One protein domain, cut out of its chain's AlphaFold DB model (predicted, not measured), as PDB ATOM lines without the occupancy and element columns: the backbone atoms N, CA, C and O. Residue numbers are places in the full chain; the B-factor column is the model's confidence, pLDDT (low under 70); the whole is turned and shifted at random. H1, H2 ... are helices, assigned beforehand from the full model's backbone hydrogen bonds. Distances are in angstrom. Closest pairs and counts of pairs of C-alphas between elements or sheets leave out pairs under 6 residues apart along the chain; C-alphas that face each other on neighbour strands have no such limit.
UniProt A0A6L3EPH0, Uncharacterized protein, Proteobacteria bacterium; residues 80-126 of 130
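This is residues 80 to 126 of the 130 residues of an uncharacterized protein of Proteobacteria bacterium (UniProt A0A6L3EPH0). Four short helices make a closed ring of contacts, built from two L-shaped corners put together: H1 meets H2 at about a right angle, H3 meets H4 at about a right angle, H2 packs on H3, and H1 packs on H4. The link from H2 to H3 loops out from this helical body, and its tip around Gly 103 makes one end of the longest axis. The printed part has 47 residues with four named helices, in the order H1, H2, H3, H4, and no named strand; the class is all helix. The whole is compact, with a radius of gyration of the C-alphas of 9.5 A, and spans 26 by 18 by 15 A.

H1, residues 80 to 88, is the longest helix. It touches H2, residues 92 to 99, about perpendicular at 86 degrees; the closest C-alphas are those of Ala 85 and Ala 92, 4.9 A apart. H1 also touches H4, residues 119 to 125, at a steep tilt of 50 degrees, opposite ways, with the C-alphas of Ala 84 and Val 125 closest at 5.1 A. H2 and H3, residues 108 to 115, form a helical hairpin: they touch at a steep tilt of 40 degrees, opposite ways, and their closest C-alphas, those of Ala 98 and Ala 111, are 4.7 A apart. H3 touches H4 about perpendicular, at 88 degrees, with the C-alphas of Ala 112 and Glu 119 closest at 5.2 A. H1 and H3 are apart, and so are H2 and H4. The helix packing is mostly crossed, with no touching pair at a shallow tilt. In H1, H2, H3 and H4 every O i to N i+4 pair is within hydrogen-bond range.

H1 begins at C-alpha 80, at (122.610, 39.857, 26.679), and runs 12.5 A to C-alpha 88. H2 measures 10.5 A from C-alpha 92 to C-alpha 99. H3 begins at C-alpha 108, at (137.625, 40.616, 34.564), and measures 10.2 A to C-alpha 115. H4 runs 10.3 A from C-alpha 119 to C-alpha 125, at (130.531, 43.731, 25.753).

The two C-alphas farthest apart are those of Gly 89 and Gly 103, at 27.2 A. The first and last printed C-alphas, those of Glu 80 and Leu 126, are 7.9 A apart. The printed part has no cut. The links H1 to H2 and H3 to H4 are tight, with 3 residues each; the link H2 to H3, with 8 residues, is short, and no link is long. The mean pLDDT of the printed part is 85.7, and residues 101 to 104, in the link from H2 to H3, are under 70.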
ATOM      1  N   GLU A  80     121.503  38.900  26.611       79.12
ATOM      2  CA  GLU A  80     122.610  39.857  26.679       79.12
ATOM      3  C   GLU A  80     123.989  39.193  26.836       79.12
ATOM      4  O   GLU A  80     124.994  39.711  26.352       79.12
ATOM      5  N   LEU A  81     124.050  38.024  27.474       83.38
ATOM      6  CA  LEU A  81     125.291  37.275  27.637       83.38
ATOM      7  C   LEU A  81     125.631  36.448  26.393       83.38
ATOM      8  O   LEU A  81     126.806  36.284  26.066       83.38
ATOM      9  N   GLU A  82     124.611  35.986  25.672       84.75
ATOM     10  CA  GLU A  82     124.763  35.282  24.397       84.75
ATOM     11  C   GLU A  82     125.344  36.224  23.330       84.75
ATOM     12  O   GLU A  82     126.308  35.887  22.640       84.75
ATOM     13  N   GLU A  83     124.824  37.452  23.257       87.19
ATOM     14  CA  GLU A  83     125.322  38.497  22.357       87.19
ATOM     15  C   GLU A  83     126.769  38.908  22.684       87.19
ATOM     16  O   GLU A  83     127.607  39.059  21.784       87.19
ATOM     17  N   ALA A  84     127.096  39.025  23.975       89.50
ATOM     18  CA  ALA A  84     128.454  39.313  24.426       89.50
ATOM     19  C   ALA A  84     129.435  38.200  24.024       89.50
ATOM     20  O   ALA A  84     130.523  38.484  23.516       89.50
ATOM     21  N   ALA A  85     129.044  36.934  24.200       90.75
ATOM     22  CA  ALA A  85     129.855  35.786  23.805       90.75
ATOM     23  C   ALA A  85     130.084  35.744  22.289       90.75
ATOM     24  O   ALA A  85     131.223  35.569  21.846       90.75
ATOM     25  N   HIS A  86     129.034  35.999  21.502       91.25
ATOM     26  CA  HIS A  86     129.129  36.083  20.046       91.25
ATOM     27  C   HIS A  86     130.102  37.180  19.596       91.25
ATOM     28  O   HIS A  86     130.968  36.932  18.758       91.25
ATOM     29  N   THR A  87     130.019  38.367  20.203       92.62
ATOM     30  CA  THR A  87     130.917  39.498  19.910       92.62
ATOM     31  C   THR A  87     132.377  39.185  20.258       92.62
ATOM     32  O   THR A  87     133.289  39.609  19.550       92.62
ATOM     33  N   LEU A  88     132.609  38.412  21.322       91.75
ATOM     34  CA  LEU A  88     133.942  37.961  21.736       91.75
ATOM     35  C   LEU A  88     134.451  36.738  20.958       91.75
ATOM     36  O   LEU A  88     135.616  36.373  21.107       91.75
ATOM     37  N   GLY A  89     133.606  36.092  20.149       92.19
ATOM     38  CA  GLY A  89     133.946  34.857  19.439       92.19
ATOM     39  C   GLY A  89     134.137  33.643  20.356       92.19
ATOM     40  O   GLY A  89     134.855  32.712  19.990       92.19
ATOM     41  N   VAL A  90     133.521  33.643  21.541       92.31
ATOM     42  CA  VAL A  90     133.570  32.535  22.511       92.31
ATOM     43  C   VAL A  90     132.197  31.883  22.647       92.31
ATOM     44  O   VAL A  90     131.185  32.471  22.271       92.31
ATOM     45  N   THR A  91     132.136  30.669  23.200       88.81
ATOM     46  CA  THR A  91     130.837  30.117  23.601       88.81
ATOM     47  C   THR A  91     130.370  30.807  24.866       88.81
ATOM     48  O   THR A  91     131.158  31.247  25.711       88.81
ATOM     49  N   ALA A  92     129.066  30.910  25.014       84.50
ATOM     50  CA  ALA A  92     128.523  31.634  26.131       84.50
ATOM     51  C   ALA A  92     128.588  30.854  27.449       84.50
ATOM     52  O   ALA A  92     128.715  31.453  28.515       84.50
ATOM     53  N   GLU A  93     128.636  29.523  27.392       83.12
ATOM     54  CA  GLU A  93     129.003  28.695  28.540       83.12
ATOM     55  C   GLU A  93     130.446  28.972  28.970       83.12
ATOM     56  O   GLU A  93     130.734  29.009  30.164       83.12
ATOM     57  N   ALA A  94     131.370  29.188  28.026       86.75
ATOM     58  CA  ALA A  94     132.742  29.560  28.361       86.75
ATOM     59  C   ALA A  94     132.786  30.947  29.020       86.75
ATOM     60  O   ALA A  94     133.473  31.116  30.029       86.75
ATOM     61  N   LEU A  95     132.010  31.909  28.507       89.19
ATOM     62  CA  LEU A  95     131.868  33.240  29.100       89.19
ATOM     63  C   LEU A  95     131.292  33.175  30.525       89.19
ATOM     64  O   LEU A  95     131.863  33.770  31.439       89.19
ATOM     65  N   LEU A  96     130.223  32.402  30.740       84.31
ATOM     66  CA  LEU A  96     129.647  32.150  32.064       84.31
ATOM     67  C   LEU A  96     130.674  31.539  33.017       84.31
ATOM     68  O   LEU A  96     130.923  32.101  34.076       84.31
ATOM     69  N   ASN A  97     131.328  30.446  32.626       84.69
ATOM     70  CA  ASN A  97     132.327  29.767  33.458       84.69
ATOM     71  C   ASN A  97     133.552  30.644  33.772       84.69
ATOM     72  O   ASN A  97     134.210  30.472  34.802       84.69
ATOM     73  N   ALA A  98     133.901  31.579  32.887       87.56
ATOM     74  CA  ALA A  98     134.980  32.525  33.137       87.56
ATOM     75  C   ALA A  98     134.590  33.576  34.189       87.56
ATOM     76  O   ALA A  98     135.444  33.971  34.991       87.56
ATOM     77  N   LEU A  99     133.321  34.003  34.191       84.69
ATOM     78  CA  LEU A  99     132.762  35.018  35.089       84.69
ATOM     79  C   LEU A  99     132.249  34.451  36.418       84.69
ATOM     80  O   LEU A  99     132.192  35.194  37.402       84.69
ATOM     81  N   ASP A 100     131.868  33.175  36.453       70.75
ATOM     82  CA  ASP A 100     131.251  32.544  37.612       70.75
ATOM     83  C   ASP A 100     132.287  32.287  38.714       70.75
ATOM     84  O   ASP A 100     133.150  31.404  38.637       70.75
ATOM     85  N   ARG A 101     132.230  33.125  39.754       65.06
ATOM     86  CA  ARG A 101     132.883  32.890  41.042       65.06
ATOM     87  C   ARG A 101     131.852  33.150  42.140       65.06
ATOM     88  O   ARG A 101     131.497  34.314  42.356       65.06
ATOM     89  N   PRO A 102     131.388  32.114  42.856       54.16
ATOM     90  CA  PRO A 102     130.362  32.286  43.876       54.16
ATOM     91  C   PRO A 102     130.839  33.250  44.971       54.16
ATOM     92  O   PRO A 102     131.945  33.126  45.501       54.16
ATOM     93  N   GLY A 103     130.001  34.242  45.288       57.19
ATOM     94  CA  GLY A 103     130.223  35.196  46.380       57.19
ATOM     95  C   GLY A 103     131.304  36.266  46.161       57.19
ATOM     96  O   GLY A 103     131.561  37.037  47.085       57.19
ATOM     97  N   GLN A 104     131.934  36.358  44.984       65.75
ATOM     98  CA  GLN A 104     132.935  37.395  44.684       65.75
ATOM     99  C   GLN A 104     132.558  38.228  43.460       65.75
ATOM    100  O   GLN A 104     131.910  37.762  42.525       65.75
ATOM    101  N   ARG A 105     132.995  39.493  43.453       72.88
ATOM    102  CA  ARG A 105     132.903  40.342  42.262       72.88
ATOM    103  C   ARG A 105     133.740  39.703  41.139       72.88
ATOM    104  O   ARG A 105     134.871  39.308  41.426       72.88
ATOM    105  N   PRO A 106     133.234  39.622  39.892       78.12
ATOM    106  CA  PRO A 106     133.989  39.042  38.787       78.12
ATOM    107  C   PRO A 106     135.351  39.719  38.614       78.12
ATOM    108  O   PRO A 106     135.442  40.947  38.548       78.12
ATOM    109  N   ASP A 107     136.398  38.904  38.536       87.69
ATOM    110  CA  ASP A 107     137.743  39.339  38.174       87.69
ATOM    111  C   ASP A 107     137.851  39.324  36.645       87.69
ATOM    112  O   ASP A 107     138.068  38.277  36.034       87.69
ATOM    113  N   PHE A 108     137.629  40.485  36.022       88.88
ATOM    114  CA  PHE A 108     137.625  40.616  34.564       88.88
ATOM    115  C   PHE A 108     138.992  40.334  33.941       88.88
ATOM    116  O   PHE A 108     139.038  39.798  32.837       88.88
ATOM    117  N   ALA A 109     140.091  40.624  34.643       90.25
ATOM    118  CA  ALA A 109     141.430  40.304  34.164       90.25
ATOM    119  C   ALA A 109     141.622  38.781  34.098       90.25
ATOM    120  O   ALA A 109     142.044  38.240  33.073       90.25
ATOM    121  N   ALA A 110     141.239  38.069  35.163       89.50
ATOM    122  CA  ALA A 110     141.310  36.610  35.197       89.50
ATOM    123  C   ALA A 110     140.338  35.947  34.204       89.50
ATOM    124  O   ALA A 110     140.694  34.954  33.567       89.50
ATOM    125  N   ALA A 111     139.125  36.484  34.052       90.44
ATOM    126  CA  ALA A 111     138.143  35.984  33.093       90.44
ATOM    127  C   ALA A 111     138.621  36.177  31.643       90.44
ATOM    128  O   ALA A 111     138.576  35.235  30.854       90.44
ATOM    129  N   ALA A 112     139.160  37.353  31.310       92.44
ATOM    130  CA  ALA A 112     139.708  37.639  29.987       92.44
ATOM    131  C   ALA A 112     140.892  36.719  29.649       92.44
ATOM    132  O   ALA A 112     140.931  36.141  28.563       92.44
ATOM    133  N   ALA A 113     141.792  36.486  30.612       92.31
ATOM    134  CA  ALA A 113     142.905  35.555  30.451       92.31
ATOM    135  C   ALA A 113     142.439  34.109  30.192       92.31
ATOM    136  O   ALA A 113     143.010  33.429  29.341       92.31
ATOM    137  N   LYS A 114     141.385  33.644  30.880       91.62
ATOM    138  CA  LYS A 114     140.784  32.316  30.640       91.62
ATOM    139  C   LYS A 114     140.148  32.194  29.253       91.62
ATOM    140  O   LYS A 114     140.174  31.114  28.673       91.62
ATOM    141  N   LEU A 115     139.569  33.282  28.751       92.06
ATOM    142  CA  LEU A 115     138.875  33.338  27.462       92.06
ATOM    143  C   LEU A 115     139.809  33.637  26.280       92.06
ATOM    144  O   LEU A 115     139.394  33.501  25.134       92.06
ATOM    145  N   GLY A 116     141.055  34.047  26.535       93.25
ATOM    146  CA  GLY A 116     141.993  34.452  25.486       93.25
ATOM    147  C   GLY A 116     141.647  35.795  24.831       93.25
ATOM    148  O   GLY A 116     142.057  36.040  23.698       93.25
ATOM    149  N   VAL A 117     140.905  36.661  25.527       93.94
ATOM    150  CA  VAL A 117     140.506  38.002  25.061       93.94
ATOM    151  C   VAL A 117     141.177  39.090  25.905       93.94
ATOM    152  O   VAL A 117     141.784  38.806  26.938       93.94
ATOM    153  N   THR A 118     141.086  40.354  25.488       94.06
ATOM    154  CA  THR A 118     141.550  41.477  26.315       94.06
ATOM    155  C   THR A 118     140.505  41.847  27.368       94.06
ATOM    156  O   THR A 118     139.301  41.688  27.153       94.06
ATOM    157  N   GLU A 119     140.955  42.375  28.509       92.38
ATOM    158  CA  GLU A 119     140.046  42.839  29.564       92.38
ATOM    159  C   GLU A 119     139.120  43.959  29.063       92.38
ATOM    160  O   GLU A 119     137.929  43.950  29.362       92.38
ATOM    161  N   ASP A 120     139.639  44.879  28.244       91.50
ATOM    162  CA  ASP A 120     138.845  45.962  27.658       91.50
ATOM    163  C   ASP A 120     137.759  45.438  26.713       91.50
ATOM    164  O   ASP A 120     136.621  45.908  26.771       91.50
ATOM    165  N   ALA A 121     138.067  44.428  25.890       91.12
ATOM    166  CA  ALA A 121     137.069  43.799  25.028       91.12
ATOM    167  C   ALA A 121     135.971  43.137  25.870       91.12
ATOM    168  O   ALA A 121     134.790  43.380  25.627       91.12
ATOM    169  N   LEU A 122     136.350  42.396  26.916       91.56
ATOM    170  CA  LEU A 122     135.402  41.765  27.835       91.56
ATOM    171  C   LEU A 122     134.513  42.800  28.545       91.56
ATOM    172  O   LEU A 122     133.304  42.614  28.645       91.56
ATOM    173  N   ARG A 123     135.080  43.919  29.006       89.31
ATOM    174  CA  ARG A 123     134.319  44.998  29.656       89.31
ATOM    175  C   ARG A 123     133.409  45.754  28.695       89.31
ATOM    176  O   ARG A 123     132.362  46.221  29.129       89.31
ATOM    177  N   SER A 124     133.797  45.889  27.426       90.00
ATOM    178  CA  SER A 124     132.995  46.609  26.429       90.00
ATOM    179  C   SER A 124     131.710  45.883  26.036       90.00
ATOM    180  O   SER A 124     130.753  46.541  25.638       90.00
ATOM    181  N   VAL A 125     131.683  44.552  26.159       89.38
ATOM    182  CA  VAL A 125     130.531  43.731  25.753       89.38
ATOM    183  C   VAL A 125     129.615  43.360  26.916       89.38
ATOM    184  O   VAL A 125     128.469  42.989  26.694       89.38
ATOM    185  N   LEU A 126     130.103  43.427  28.159       84.81
ATOM    186  CA  LEU A 126     129.308  43.046  29.321       84.81
ATOM    187  C   LEU A 126     128.411  44.200  29.785       84.81
ATOM    188  O   LEU A 126     128.878  45.336  29.904       84.81
TER     189      LEU A 126